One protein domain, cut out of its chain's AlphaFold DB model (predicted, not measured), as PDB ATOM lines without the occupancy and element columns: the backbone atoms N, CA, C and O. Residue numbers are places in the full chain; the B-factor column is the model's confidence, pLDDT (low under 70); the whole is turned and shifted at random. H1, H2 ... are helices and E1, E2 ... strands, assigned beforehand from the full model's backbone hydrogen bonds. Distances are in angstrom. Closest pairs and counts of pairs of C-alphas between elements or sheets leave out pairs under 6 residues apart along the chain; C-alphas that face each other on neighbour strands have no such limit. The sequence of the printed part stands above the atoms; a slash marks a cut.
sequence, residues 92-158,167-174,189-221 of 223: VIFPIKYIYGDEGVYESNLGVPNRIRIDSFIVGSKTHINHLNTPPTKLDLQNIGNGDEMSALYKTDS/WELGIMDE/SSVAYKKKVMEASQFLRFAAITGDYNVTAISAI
ATOM      1  N   VAL A  92     157.056 184.262 312.006       97.94
ATOM      2  CA  VAL A  92     156.221 183.311 312.729       97.94
ATOM      3  C   VAL A  92     155.938 183.862 314.113       97.94
ATOM      4  O   VAL A  92     156.847 184.237 314.854       97.94
ATOM      5  N   ILE A  93     154.658 183.882 314.458       96.69
ATOM      6  CA  ILE A  93     154.137 184.216 315.773       96.69
ATOM      7  C   ILE A  93     153.712 182.907 316.432       96.69
ATOM      8  O   ILE A  93     152.905 182.155 315.882       96.69
ATOM      9  N   PHE A  94     154.289 182.621 317.597       94.69
ATOM     10  CA  PHE A  94     154.167 181.329 318.266       94.69
ATOM     11  C   PHE A  94     154.131 181.471 319.793       94.69
ATOM     12  O   PHE A  94     154.655 182.446 320.340       94.69
ATOM     13  N   PRO A  95     153.517 180.519 320.514       92.25
ATOM     14  CA  PRO A  95     153.416 180.561 321.960       92.25
ATOM     15  C   PRO A  95     154.676 180.037 322.649       92.25
ATOM     16  O   PRO A  95     155.216 178.989 322.301       92.25
ATOM     17  N   ILE A  96     155.061 180.717 323.722       89.88
ATOM     18  CA  ILE A  96     155.968 180.225 324.757       89.88
ATOM     19  C   ILE A  96     155.127 179.794 325.954       89.88
ATOM     20  O   ILE A  96     154.335 180.587 326.469       89.88
ATOM     21  N   LYS A  97     155.294 178.542 326.390       85.88
ATOM     22  CA  LYS A  97     154.582 177.958 327.532       85.88
ATOM     23  C   LYS A  97     155.381 178.162 328.820       85.88
ATOM     24  O   LYS A  97     156.558 177.836 328.881       85.88
ATOM     25  N   TYR A  98     154.702 178.624 329.865       85.38
ATOM     26  CA  TYR A  98     155.229 178.761 331.221       85.38
ATOM     27  C   TYR A  98     154.386 177.928 332.183       85.38
ATOM     28  O   TYR A  98     153.167 178.107 332.240       85.38
ATOM     29  N   ILE A  99     155.023 177.036 332.940       82.06
ATOM     30  CA  ILE A  99     154.366 176.162 333.920       82.06
ATOM     31  C   ILE A  99     154.735 176.626 335.329       82.06
ATOM     32  O   ILE A  99     155.889 176.937 335.612       82.06
ATOM     33  N   TYR A 100     153.735 176.686 336.202       80.88
ATOM     34  CA  TYR A 100     153.851 177.078 337.601       80.88
ATOM     35  C   TYR A 100     153.307 175.949 338.474       80.88
ATOM     36  O   TYR A 100     152.185 175.506 338.233       80.88
ATOM     37  N   GLY A 101     154.044 175.542 339.510       75.69
ATOM     38  CA  GLY A 101     153.643 174.449 340.408       75.69
ATOM     39  C   GLY A 101     153.848 173.053 339.805       75.69
ATOM     40  O   GLY A 101     154.583 172.905 338.831       75.69
ATOM     41  N   ASP A 102     153.209 172.036 340.389       67.12
ATOM     42  CA  ASP A 102     153.365 170.632 339.974       67.12
ATOM     43  C   ASP A 102     152.821 170.378 338.551       67.12
ATOM     44  O   ASP A 102     151.736 170.848 338.195       67.12
ATOM     45  N   GLU A 103     153.541 169.580 337.751       57.47
ATOM     46  CA  GLU A 103     153.368 169.370 336.294       57.47
ATOM     47  C   GLU A 103     152.022 168.753 335.826       57.47
ATOM     48  O   GLU A 103     151.863 168.409 334.658       57.47
ATOM     49  N   GLY A 104     151.007 168.646 336.685       53.97
ATOM     50  CA  GLY A 104     149.716 168.007 336.387       53.97
ATOM     51  C   GLY A 104     148.621 168.897 335.774       53.97
ATOM     52  O   GLY A 104     147.448 168.539 335.877       53.97
ATOM     53  N   VAL A 105     148.934 170.070 335.208       55.34
ATOM     54  CA  VAL A 105     147.900 171.034 334.758       55.34
ATOM     55  C   VAL A 105     147.343 170.690 333.377       55.34
ATOM     56  O   VAL A 105     148.092 170.536 332.413       55.34
ATOM     57  N   TYR A 106     146.013 170.718 333.272       52.97
ATOM     58  CA  TYR A 106     145.265 170.806 332.017       52.97
ATOM     59  C   TYR A 106     145.724 171.993 331.153       52.97
ATOM     60  O   TYR A 106     145.867 173.120 331.630       52.97
ATOM     61  N   GLU A 107     145.915 171.752 329.859       55.75
ATOM     62  CA  GLU A 107     146.225 172.794 328.882       55.75
ATOM     63  C   GLU A 107     145.126 173.863 328.882       55.75
ATOM     64  O   GLU A 107     143.975 173.596 328.539       55.75
ATOM     65  N   SER A 108     145.460 175.096 329.276       52.09
ATOM     66  CA  SER A 108     144.586 176.220 328.951       52.09
ATOM     67  C   SER A 108     144.742 176.467 327.456       52.09
ATOM     68  O   SER A 108     145.827 176.858 327.032       52.09
ATOM     69  N   ASN A 109     143.687 176.206 326.684       55.84
ATOM     70  CA  ASN A 109     143.653 176.350 325.230       55.84
ATOM     71  C   ASN A 109     144.199 177.721 324.800       55.84
ATOM     72  O   ASN A 109     143.466 178.712 324.833       55.84
ATOM     73  N   LEU A 110     145.471 177.792 324.394       64.19
ATOM     74  CA  LEU A 110     145.941 178.917 323.608       64.19
ATOM     75  C   LEU A 110     145.908 178.515 322.141       64.19
ATOM     76  O   LEU A 110     146.763 177.791 321.645       64.19
ATOM     77  N   GLY A 111     144.903 179.048 321.466       70.06
ATOM     78  CA  GLY A 111     144.753 178.971 320.029       70.06
ATOM     79  C   GLY A 111     144.333 177.612 319.471       70.06
ATOM     80  O   GLY A 111     144.399 176.569 320.120       70.06
ATOM     81  N   VAL A 112     143.844 177.650 318.237       80.94
ATOM     82  CA  VAL A 112     143.456 176.497 317.437       80.94
ATOM     83  C   VAL A 112     144.738 175.808 316.966       80.94
ATOM     84  O   VAL A 112     145.579 176.455 316.336       80.94
ATOM     85  N   PRO A 113     144.936 174.515 317.269       84.25
ATOM     86  CA  PRO A 113     146.114 173.803 316.807       84.25
ATOM     87  C   PRO A 113     146.164 173.780 315.281       84.25
ATOM     88  O   PRO A 113     145.171 173.491 314.616       84.25
ATOM     89  N   ASN A 114     147.337 174.052 314.723       88.88
ATOM     90  CA  ASN A 114     147.548 174.059 313.284       88.88
ATOM     91  C   ASN A 114     148.998 173.714 312.923       88.88
ATOM     92  O   ASN A 114     149.896 173.653 313.768       88.88
ATOM     93  N   ARG A 115     149.208 173.483 311.628       90.69
ATOM     94  CA  ARG A 115     150.519 173.341 311.000       90.69
ATOM     95  C   ARG A 115     150.703 174.480 310.010       90.69
ATOM     96  O   ARG A 115     149.750 174.853 309.330       90.69
ATOM     97  N   ILE A 116     151.925 174.982 309.912       93.81
ATOM     98  CA  ILE A 116     152.322 175.982 308.922       93.81
ATOM     99  C   ILE A 116     153.431 175.422 308.040       93.81
ATOM    100  O   ILE A 116     154.157 174.501 308.427       93.81
ATOM    101  N   ARG A 117     153.570 175.995 306.847       93.81
ATOM    102  CA  ARG A 117     154.672 175.696 305.937       93.81
ATOM    103  C   ARG A 117     155.711 176.806 305.988       93.81
ATOM    104  O   ARG A 117     155.382 177.973 305.776       93.81
ATOM    105  N   ILE A 118     156.962 176.415 306.183       94.94
ATOM    106  CA  ILE A 118     158.129 177.294 306.108       94.94
ATOM    107  C   ILE A 118     159.095 176.645 305.125       94.94
ATOM    108  O   ILE A 118     159.522 175.509 305.337       94.94
ATOM    109  N   ASP A 119     159.379 177.323 304.017       93.19
ATOM    110  CA  ASP A 119     160.198 176.805 302.919       93.19
ATOM    111  C   ASP A 119     159.746 175.407 302.433       93.19
ATOM    112  O   ASP A 119     158.649 175.212 301.882       93.19
ATOM    113  N   SER A 120     160.612 174.412 302.634       92.94
ATOM    114  CA  SER A 120     160.429 173.003 302.292       92.94
ATOM    115  C   SER A 120     160.030 172.135 303.495       92.94
ATOM    116  O   SER A 120     160.101 170.905 303.414       92.94
ATOM    117  N   PHE A 121     159.572 172.751 304.587       93.62
ATOM    118  CA  PHE A 121     159.216 172.088 305.840       93.62
ATOM    119  C   PHE A 121     157.783 172.395 306.278       93.62
ATOM    120  O   PHE A 121     157.243 173.478 306.050       93.62
ATOM    121  N   ILE A 122     157.183 171.422 306.957       92.62
ATOM    122  CA  ILE A 122     155.938 171.575 307.706       92.62
ATOM    123  C   ILE A 122     156.293 171.606 309.183       92.62
ATOM    124  O   ILE A 122     156.998 170.712 309.663       92.62
ATOM    125  N   VAL A 123     155.778 172.609 309.888       92.12
ATOM    126  CA  VAL A 123     156.011 172.805 311.317       92.12
ATOM    127  C   VAL A 123     154.685 172.832 312.064       92.12
ATOM    128  O   VAL A 123     153.730 173.476 311.630       92.12
ATOM    129  N   GLY A 124     154.616 172.130 313.194       90.12
ATOM    130  CA  GLY A 124     153.450 172.120 314.076       90.12
ATOM    131  C   GLY A 124     153.839 171.946 315.540       90.12
ATOM    132  O   GLY A 124     154.811 171.256 315.843       90.12
ATOM    133  N   SER A 125     153.095 172.566 316.456       85.62
ATOM    134  CA  SER A 125     153.346 172.459 317.902       85.62
ATOM    135  C   SER A 125     153.055 171.045 318.414       85.62
ATOM    136  O   SER A 125     151.957 170.543 318.200       85.62
ATOM    137  N   LYS A 126     153.990 170.401 319.125       82.00
ATOM    138  CA  LYS A 126     153.747 169.060 319.691       82.00
ATOM    139  C   LYS A 126     152.670 169.072 320.774       82.00
ATOM    140  O   LYS A 126     151.866 168.153 320.824       82.00
ATOM    141  N   THR A 127     152.654 170.116 321.600       75.38
ATOM    142  CA  THR A 127     151.704 170.268 322.710       75.38
ATOM    143  C   THR A 127     150.295 170.571 322.216       75.38
ATOM    144  O   THR A 127     149.343 169.939 322.640       75.38
ATOM    145  N   HIS A 128     150.125 171.474 321.249       74.69
ATOM    146  CA  HIS A 128     148.778 171.788 320.753       74.69
ATOM    147  C   HIS A 128     148.254 170.706 319.801       74.69
ATOM    148  O   HIS A 128     147.053 170.467 319.707       74.69
ATOM    149  N   ILE A 129     149.152 169.991 319.124       71.38
ATOM    150  CA  ILE A 129     148.812 168.868 318.255       71.38
ATOM    151  C   ILE A 129     148.924 167.549 319.046       71.38
ATOM    152  O   ILE A 129     149.487 166.563 318.569       71.38
ATOM    153  N   ASN A 130     148.341 167.506 320.252       54.69
ATOM    154  CA  ASN A 130     148.371 166.358 321.176       54.69
ATOM    155  C   ASN A 130     147.829 165.029 320.593       54.69
ATOM    156  O   ASN A 130     147.931 163.983 321.229       54.69
ATOM    157  N   HIS A 131     147.308 165.026 319.361       49.50
ATOM    158  CA  HIS A 131     146.865 163.831 318.641       49.50
ATOM    159  C   HIS A 131     147.765 163.381 317.474       49.50
ATOM    160  O   HIS A 131     147.494 162.326 316.906       49.50
ATOM    161  N   LEU A 132     148.837 164.102 317.110       51.12
ATOM    162  CA  LEU A 132     149.650 163.775 315.925       51.12
ATOM    163  C   LEU A 132     151.142 163.585 316.247       51.12
ATOM    164  O   LEU A 132     152.010 164.201 315.627       51.12
ATOM    165  N   ASN A 133     151.460 162.589 317.082       54.22
ATOM    166  CA  ASN A 133     152.719 161.843 316.887       54.22
ATOM    167  C   ASN A 133     152.799 161.218 315.477       54.22
ATOM    168  O   ASN A 133     153.837 160.702 315.071       54.22
ATOM    169  N   THR A 134     151.705 161.259 314.716       63.88
ATOM    170  CA  THR A 134     151.672 160.923 313.304       63.88
ATOM    171  C   THR A 134     152.328 162.025 312.462       63.88
ATOM    172  O   THR A 134     151.911 163.192 312.539       63.88
ATOM    173  N   PRO A 135     153.317 161.675 311.623       71.50
ATOM    174  CA  PRO A 135     153.930 162.615 310.695       71.50
ATOM    175  C   PRO A 135     152.870 163.241 309.772       71.50
ATOM    176  O   PRO A 135     151.799 162.657 309.575       71.50
ATOM    177  N   PRO A 136     153.127 164.434 309.213       78.31
ATOM    178  CA  PRO A 136     152.198 165.039 308.273       78.31
ATOM    179  C   PRO A 136     151.981 164.158 307.039       78.31
ATOM    180  O   PRO A 136     152.878 163.450 306.586       78.31
ATOM    181  N   THR A 137     150.771 164.203 306.501       82.94
ATOM    182  CA  THR A 137     150.306 163.409 305.363       82.94
ATOM    183  C   THR A 137     150.233 164.254 304.090       82.94
ATOM    184  O   THR A 137     150.278 165.484 304.123       82.94
ATOM    185  N   LYS A 138     150.056 163.604 302.931       84.12
ATOM    186  CA  LYS A 138     149.804 164.308 301.661       84.12
ATOM    187  C   LYS A 138     148.536 165.172 301.700       84.12
ATOM    188  O   LYS A 138     148.490 166.191 301.023       84.12
ATOM    189  N   LEU A 139     147.531 164.790 302.492       80.00
ATOM    190  CA  LEU A 139     146.313 165.585 302.670       80.00
ATOM    191  C   LEU A 139     146.582 166.852 303.494       80.00
ATOM    192  O   LEU A 139     146.017 167.902 303.199       80.00
ATOM    193  N   ASP A 140     147.484 166.780 304.479       78.69
ATOM    194  CA  ASP A 140     147.916 167.962 305.231       78.69
ATOM    195  C   ASP A 140     148.574 168.991 304.302       78.69
ATOM    196  O   ASP A 140     148.272 170.174 304.392       78.69
ATOM    197  N   LEU A 141     149.401 168.550 303.345       82.38
ATOM    198  CA  LEU A 141     150.051 169.444 302.373       82.38
ATOM    199  C   LEU A 141     149.067 170.306 301.573       82.38
ATOM    200  O   LEU A 141     149.413 171.422 301.201       82.38
ATOM    201  N   GLN A 142     147.868 169.792 301.297       82.44
ATOM    202  CA  GLN A 142     146.853 170.504 300.516       82.44
ATOM    203  C   GLN A 142     146.081 171.531 301.350       82.44
ATOM    204  O   GLN A 142     145.531 172.473 300.789       82.44
ATOM    205  N   ASN A 143     146.054 171.359 302.674       82.19
ATOM    206  CA  ASN A 143     145.241 172.156 303.592       82.19
ATOM    207  C   ASN A 143     146.077 173.031 304.541       82.19
ATOM    208  O   ASN A 143     145.516 173.721 305.391       82.19
ATOM    209  N   ILE A 144     147.409 173.010 304.428       87.94
ATOM    210  CA  ILE A 144     148.279 173.872 305.230       87.94
ATOM    211  C   ILE A 144     148.152 175.312 304.751       87.94
ATOM    212  O   ILE A 144     148.545 175.661 303.639       87.94
ATOM    213  N   GLY A 145     147.627 176.145 305.641       89.31
ATOM    214  CA  GLY A 145     147.650 177.591 305.510       89.31
ATOM    215  C   GLY A 145     148.740 178.229 306.367       89.31
ATOM    216  O   GLY A 145     149.599 177.566 306.953       89.31
ATOM    217  N   ASN A 146     148.651 179.548 306.476       93.12
ATOM    218  CA  ASN A 146     149.533 180.351 307.315       93.12
ATOM    219  C   ASN A 146     149.073 180.420 308.783       93.12
ATOM    220  O   ASN A 146     149.797 180.951 309.617       93.12
ATOM    221  N   GLY A 147     147.901 179.869 309.116       91.88
ATOM    222  CA  GLY A 147     147.240 180.127 310.397       91.88
ATOM    223  C   GLY A 147     146.695 181.553 310.483       91.88
ATOM    224  O   GLY A 147     146.742 182.316 309.517       91.88
ATOM    225  N   ASP A 148     146.171 181.898 311.650       91.19
ATOM    226  CA  ASP A 148     145.604 183.206 311.974       91.19
ATOM    227  C   ASP A 148     145.918 183.599 313.428       91.19
ATOM    228  O   ASP A 148     146.577 182.865 314.164       91.19
ATOM    229  N   GLU A 149     145.433 184.758 313.880       87.19
ATOM    230  CA  GLU A 149     145.667 185.239 315.250       87.19
ATOM    231  C   GLU A 149     145.129 184.292 316.334       87.19
ATOM    232  O   GLU A 149     145.603 184.321 317.477       87.19
ATOM    233  N   MET A 150     144.146 183.464 315.977       87.31
ATOM    234  CA  MET A 150     143.549 182.462 316.847       87.31
ATOM    235  C   MET A 150     144.293 181.136 316.774       87.31
ATOM    236  O   MET A 150     144.004 180.274 317.585       87.31
ATOM    237  N   SER A 151     145.227 180.945 315.850       89.81
ATOM    238  CA  SER A 151     145.976 179.706 315.667       89.81
ATOM    239  C   SER A 151     147.168 179.613 316.622       89.81
ATOM    240  O   SER A 151     147.710 180.624 317.073       89.81
ATOM    241  N   ALA A 152     147.607 178.388 316.920       89.56
ATOM    242  CA  ALA A 152     148.814 178.158 317.713       89.56
ATOM    243  C   ALA A 152     150.068 178.675 316.990       89.56
ATOM    244  O   ALA A 152     150.976 179.205 317.618       89.56
ATOM    245  N   LEU A 153     150.124 178.536 315.670       93.56
ATOM    246  CA  LEU A 153     151.171 179.099 314.827       93.56
ATOM    247  C   LEU A 153     150.543 180.044 313.814       93.56
ATOM    248  O   LEU A 153     149.607 179.661 313.116       93.56
ATOM    249  N   TYR A 154     151.094 181.244 313.687       95.44
ATOM    250  CA  TYR A 154     150.695 182.188 312.650       95.44
ATOM    251  C   TYR A 154     151.920 182.669 311.884       95.44
ATOM    252  O   TYR A 154     152.839 183.230 312.475       95.44
ATOM    253  N   LYS A 155     151.938 182.434 310.574       96.75
ATOM    254  CA  LYS A 155     152.968 182.912 309.658       96.75
ATOM    255  C   LYS A 155     152.460 184.134 308.897       96.75
ATOM    256  O   LYS A 155     151.367 184.107 308.340       96.75
ATOM    257  N   THR A 156     153.243 185.199 308.850       96.50
ATOM    258  CA  THR A 156     152.891 186.405 308.094       96.50
ATOM    259  C   THR A 156     153.172 186.220 306.603       96.50
ATOM    260  O   THR A 156     153.970 185.366 306.215       96.50
ATOM    261  N   ASP A 157     152.520 187.025 305.764       93.88
ATOM    262  CA  ASP A 157     152.823 187.101 304.330       93.88
ATOM    263  C   ASP A 157     154.034 188.023 304.107       93.88
ATOM    264  O   ASP A 157     154.091 189.116 304.675       93.88
ATOM    265  N   SER A 158     154.989 187.606 303.276       94.44
ATOM    266  CA  SER A 158     156.160 188.414 302.910       94.44
ATOM    267  C   SER A 158     155.798 189.691 302.146       94.44
ATOM    268  O   SER A 158     156.534 190.676 302.178       94.44
ATOM    269  N   TRP A 167     151.721 190.127 319.481       95.38
ATOM    270  CA  TRP A 167     152.651 189.404 320.342       95.38
ATOM    271  C   TRP A 167     153.066 190.254 321.540       95.38
ATOM    272  O   TRP A 167     153.092 191.488 321.476       95.38
ATOM    273  N   GLU A 168     153.439 189.590 322.629       95.31
ATOM    274  CA  GLU A 168     154.002 190.239 323.809       95.31
ATOM    275  C   GLU A 168     155.525 190.323 323.765       95.31
ATOM    276  O   GLU A 168     156.074 191.284 324.297       95.31
ATOM    277  N   LEU A 169     156.189 189.350 323.135       95.81
ATOM    278  CA  LEU A 169     157.643 189.308 322.988       95.81
ATOM    279  C   LEU A 169     158.015 189.623 321.529       95.81
ATOM    280  O   LEU A 169     157.688 188.861 320.613       95.81
ATOM    281  N   GLY A 170     158.642 190.777 321.306       96.00
ATOM    282  CA  GLY A 170     159.107 191.273 320.009       96.00
ATOM    283  C   GLY A 170     160.310 190.506 319.475       96.00
ATOM    284  O   GLY A 170     160.882 189.689 320.185       96.00
ATOM    285  N   ILE A 171     160.707 190.751 318.220       94.81
ATOM    286  CA  ILE A 171     161.786 190.009 317.530       94.81
ATOM    287  C   ILE A 171     163.076 189.994 318.358       94.81
ATOM    288  O   ILE A 171     163.655 188.927 318.552       94.81
ATOM    289  N   MET A 172     163.451 191.153 318.897       92.25
ATOM    290  CA  MET A 172     164.685 191.365 319.658       92.25
ATOM    291  C   MET A 172     164.588 190.969 321.135       92.25
ATOM    292  O   MET A 172     165.604 190.958 321.823       92.25
ATOM    293  N   ASP A 173     163.390 190.664 321.639       93.88
ATOM    294  CA  ASP A 173     163.215 190.320 323.047       93.88
ATOM    295  C   ASP A 173     163.720 188.896 323.298       93.88
ATOM    296  O   ASP A 173     163.330 187.948 322.607       93.88
ATOM    297  N   GLU A 174     164.558 188.724 324.317       92.31
ATOM    298  CA  GLU A 174     164.904 187.395 324.813       92.31
ATOM    299  C   GLU A 174     163.664 186.718 325.403       92.31
ATOM    300  O   GLU A 174     162.808 187.369 326.004       92.31
ATOM    301  N   SER A 189     148.744 174.251 340.576       77.06
ATOM    302  CA  SER A 189     149.530 174.561 339.399       77.06
ATOM    303  C   SER A 189     148.748 175.400 338.385       77.06
ATOM    304  O   SER A 189     147.523 175.523 338.445       77.06
ATOM    305  N   SER A 190     149.473 176.065 337.487       79.25
ATOM    306  CA  SER A 190     148.925 176.969 336.475       79.25
ATOM    307  C   SER A 190     149.819 176.966 335.240       79.25
ATOM    308  O   SER A 190     151.035 176.853 335.345       79.25
ATOM    309  N   VAL A 191     149.226 177.198 334.072       80.50
ATOM    310  CA  VAL A 191     149.958 177.477 332.832       80.50
ATOM    311  C   VAL A 191     149.731 178.936 332.427       80.50
ATOM    312  O   VAL A 191     148.701 179.547 332.733       80.50
ATOM    313  N   ALA A 192     150.728 179.540 331.795       84.50
ATOM    314  CA  ALA A 192     150.591 180.802 331.090       84.50
ATOM    315  C   ALA A 192     151.281 180.705 329.736       84.50
ATOM    316  O   ALA A 192     152.248 179.963 329.579       84.50
ATOM    317  N   TYR A 193     150.802 181.499 328.788       87.19
ATOM    318  CA  TYR A 193     151.407 181.602 327.475       87.19
ATOM    319  C   TYR A 193     151.726 183.056 327.147       87.19
ATOM    320  O   TYR A 193     151.028 183.970 327.594       87.19
ATOM    321  N   LYS A 194     152.788 183.253 326.368       91.12
ATOM    322  CA  LYS A 194     153.137 184.526 325.727       91.12
ATOM    323  C   LYS A 194     153.426 184.269 324.262       91.12
ATOM    324  O   LYS A 194     154.119 183.305 323.950       91.12
ATOM    325  N   LYS A 195     152.911 185.107 323.372       94.06
ATOM    326  CA  LYS A 195     153.245 185.056 321.955       94.06
ATOM    327  C   LYS A 195     154.587 185.752 321.733       94.06
ATOM    328  O   LYS A 195     154.807 186.875 322.194       94.06
ATOM    329  N   LYS A 196     155.467 185.069 321.012       96.06
ATOM    330  CA  LYS A 196     156.743 185.565 320.499       96.06
ATOM    331  C   LYS A 196     156.641 185.676 318.988       96.06
ATOM    332  O   LYS A 196     156.050 184.804 318.359       96.06
ATOM    333  N   VAL A 197     157.236 186.719 318.419       97.69
ATOM    334  CA  VAL A 197     157.482 186.815 316.974       97.69
ATOM    335  C   VAL A 197     158.955 186.553 316.667       97.69
ATOM    336  O   VAL A 197     159.841 186.945 317.432       97.69
ATOM    337  N   MET A 198     159.231 185.877 315.560       97.00
ATOM    338  CA  MET A 198     160.579 185.591 315.069       97.00
ATOM    339  C   MET A 198     160.540 185.482 313.543       97.00
ATOM    340  O   MET A 198     159.503 185.124 312.993       97.00
ATOM    341  N   GLU A 199     161.642 185.763 312.850       97.06
ATOM    342  CA  GLU A 199     161.759 185.427 311.424       97.06
ATOM    343  C   GLU A 199     161.503 183.927 311.197       97.06
ATOM    344  O   GLU A 199     161.936 183.086 311.990       97.06
ATOM    345  N   ALA A 200     160.829 183.565 310.105       97.12
ATOM    346  CA  ALA A 200     160.427 182.183 309.842       97.12
ATOM    347  C   ALA A 200     161.626 181.222 309.732       97.12
ATOM    348  O   ALA A 200     161.581 180.103 310.252       97.12
ATOM    349  N   SER A 201     162.724 181.675 309.123       93.81
ATOM    350  CA  SER A 201     163.966 180.906 308.980       93.81
ATOM    351  C   SER A 201     164.624 180.613 310.339       93.81
ATOM    352  O   SER A 201     165.079 179.493 310.598       93.81
ATOM    353  N   GLN A 202     164.636 181.597 311.241       95.50
ATOM    354  CA  GLN A 202     165.136 181.447 312.606       95.50
ATOM    355  C   GLN A 202     164.200 180.569 313.440       95.50
ATOM    356  O   GLN A 202     164.667 179.693 314.172       95.50
ATOM    357  N   PHE A 203     162.885 180.730 313.272       97.00
ATOM    358  CA  PHE A 203     161.893 179.901 313.945       97.00
ATOM    359  C   PHE A 203     162.051 178.426 313.575       97.00
ATOM    360  O   PHE A 203     161.957 177.571 314.449       97.00
ATOM    361  N   LEU A 204     162.367 178.098 312.319       95.31
ATOM    362  CA  LEU A 204     162.631 176.715 311.917       95.31
ATOM    363  C   LEU A 204     163.809 176.100 312.698       95.31
ATOM    364  O   LEU A 204     163.735 174.947 313.128       95.31
ATOM    365  N   ARG A 205     164.876 176.877 312.937       94.38
ATOM    366  CA  ARG A 205     166.019 176.447 313.766       94.38
ATOM    367  C   ARG A 205     165.610 176.283 315.226       94.38
ATOM    368  O   ARG A 205     165.924 175.265 315.836       94.38
ATOM    369  N   PHE A 206     164.873 177.250 315.764       94.75
ATOM    370  CA  PHE A 206     164.324 177.193 317.117       94.75
ATOM    371  C   PHE A 206     163.440 175.949 317.320       94.75
ATOM    372  O   PHE A 206     163.616 175.207 318.287       94.75
ATOM    373  N   ALA A 207     162.544 175.673 316.375       93.19
ATOM    374  CA  ALA A 207     161.651 174.521 316.377       93.19
ATOM    375  C   ALA A 207     162.419 173.189 316.355       93.19
ATOM    376  O   ALA A 207     162.048 172.251 317.062       93.19
ATOM    377  N   ALA A 208     163.511 173.117 315.590       89.94
ATOM    378  CA  ALA A 208     164.371 171.939 315.528       89.94
ATOM    379  C   ALA A 208     165.171 171.702 316.824       89.94
ATOM    380  O   ALA A 208     165.396 170.551 317.191       89.94
ATOM    381  N   ILE A 209     165.595 172.767 317.514       91.31
ATOM    382  CA  ILE A 209     166.445 172.680 318.716       91.31
ATOM    383  C   ILE A 209     165.626 172.401 319.981       91.31
ATOM    384  O   ILE A 209     166.022 171.575 320.796       91.31
ATOM    385  N   THR A 210     164.495 173.087 320.159       89.06
ATOM    386  CA  THR A 210     163.688 172.997 321.393       89.06
ATOM    387  C   THR A 210     162.988 171.658 321.555       89.06
ATOM    388  O   THR A 210     162.707 171.231 322.668       89.06
ATOM    389  N   GLY A 211     162.682 170.987 320.444       83.50
ATOM    390  CA  GLY A 211     161.901 169.759 320.472       83.50
ATOM    391  C   GLY A 211     160.424 169.977 320.816       83.50
ATOM    392  O   GLY A 211     159.698 168.988 320.870       83.50
ATOM    393  N   ASP A 212     159.952 171.218 320.961       85.81
ATOM    394  CA  ASP A 212     158.541 171.562 321.215       85.81
ATOM    395  C   ASP A 212     157.668 171.490 319.952       85.81
ATOM    396  O   ASP A 212     156.437 171.582 320.008       85.81
ATOM    397  N   TYR A 213     158.299 171.287 318.796       89.25
ATOM    398  CA  TYR A 213     157.665 171.297 317.487       89.25
ATOM    399  C   TYR A 213     158.014 170.035 316.701       89.25
ATOM    400  O   TYR A 213     159.109 169.480 316.813       89.25
ATOM    401  N   ASN A 214     157.069 169.563 315.895       88.88
ATOM    402  CA  ASN A 214     157.342 168.595 314.844       88.88
ATOM    403  C   ASN A 214     157.755 169.367 313.589       88.88
ATOM    404  O   ASN A 214     156.982 170.194 313.107       88.88
ATOM    405  N   VAL A 215     158.955 169.090 313.082       90.94
ATOM    406  CA  VAL A 215     159.483 169.652 311.838       90.94
ATOM    407  C   VAL A 215     159.690 168.498 310.863       90.94
ATOM    408  O   VAL A 215     160.527 167.629 311.100       90.94
ATOM    409  N   THR A 216     158.930 168.477 309.769       90.88
ATOM    410  CA  THR A 216     159.024 167.424 308.746       90.88
ATOM    411  C   THR A 216     159.299 168.029 307.377       90.88
ATOM    412  O   THR A 216     158.595 168.938 306.941       90.88
ATOM    413  N   ALA A 217     160.299 167.502 306.668       92.50
ATOM    414  CA  ALA A 217     160.568 167.888 305.287       92.50
ATOM    415  C   ALA A 217     159.436 167.422 304.359       92.50
ATOM    416  O   ALA A 217     159.032 166.258 304.398       92.50
ATOM    417  N   ILE A 218     158.972 168.295 303.464       91.69
ATOM    418  CA  ILE A 218     157.905 167.985 302.495       91.69
ATOM    419  C   ILE A 218     158.282 166.778 301.624       91.69
ATOM    420  O   ILE A 218     157.447 165.917 301.350       91.69
ATOM    421  N   SER A 219     159.560 166.660 301.264       91.00
ATOM    422  CA  SER A 219     160.091 165.545 300.473       91.00
ATOM    423  C   SER A 219     159.950 164.174 301.146       91.00
ATOM    424  O   SER A 219     159.959 163.159 300.451       91.00
ATOM    425  N   ALA A 220     159.815 164.119 302.475       86.56
ATOM    426  CA  ALA A 220     159.585 162.880 303.216       86.56
ATOM    427  C   ALA A 220     158.117 162.422 303.166       86.56
ATOM    428  O   ALA A 220     157.841 161.248 303.376       86.56
ATOM    429  N   ILE A 221     157.190 163.335 302.864       84.44
ATOM    430  CA  ILE A 221     155.740 163.087 302.822       84.44
ATOM    431  C   ILE A 221     155.300 162.694 301.412       84.44
ATOM    432  O   ILE A 221     154.314 161.983 301.224       84.44
TER     433      ILE A 221
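This is residues 92 to 158, 167 to 174 and 189 to 221 of the 223 residues of an uncharacterized protein of Chitinophaga sancti (UniProt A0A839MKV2). A small sheet of three strands, E2, E3 and E5, has helix H2 packed on one face, and a long ribbon of two strands, E1 and E4, reaches away from this block to Gly 101 and Ser 189. The short helices H1 and H3 lie at the opposite end of the length from that tip. You will find 108 printed residues with three named helices and five named strands, in the order E1 E2 E3 H1 E4 H2 E5 H3; the sheets, in order E2 - E3 - E5 and E1 - E4, are both antiparallel, and the class is mixed, helices and strands. The whole is compact, with a radius of gyration of the C-alphas of 13.8 A and spans of 41 by 32 by 25 A.

Find C-alpha 92 at (156.221, 183.311, 312.729); from there E1 runs 29.2 A to C-alpha 101 at (153.643, 174.449, 340.408). Next come E2, residues 115 to 118, E3, residues 121 to 125, and H1, residues 138 to 143. Past two cuts, E4, residues 189 to 199, runs 32.4 A, and H2, residues 200 to 210, follows for 15.1 A. E5, residues 213 to 217, leads to H3, residues 218 to 221, which ends at C-alpha 221, (155.740, 163.087, 302.822).

Look first at the inner strand E3. E2 and E3 form a hairpin, with N 116 and O 123 2.9 A apart; on to E5, N 214 and O 124 are 2.8 A apart. H2 makes two layers with this sheet, a helix on one face, at a height over the sheet of 9.2 A. On the local plane it runs across the strands, but only just, at 62 degrees to E5; its closest C-alphas to E5 are Ala 207 and Tyr 213, 5.2 A. H1 and H3 only graze the sheet, and are close but not clearly touching, with C-alphas 138 and 221 6.2 A apart. Then trace E1 beside E4: N 92 and O 198 are 2.8 A apart, as are N 100 and O 190. E1 and E3 are apart. Residues 92 to 93 of E1 also pair, antiparallel, with residues 154 to 155. In the helices' backbones, O i to N i+4 pairs within hydrogen-bond range number 1 of 2 in H1 and 6 of 7 in H2; H3 is too short for one.

The farthest C-alphas, Gly 101 and Ser 219, are 41.4 A apart. Residues 159 to 166 and 175 to 188 are not printed, with C-alpha gaps of 17.8 A and 24.8 A. The links E1 to E2 and E3 to H1 are long. Expect pLDDT under 70 at residues 102 to 110 and 130 to 134.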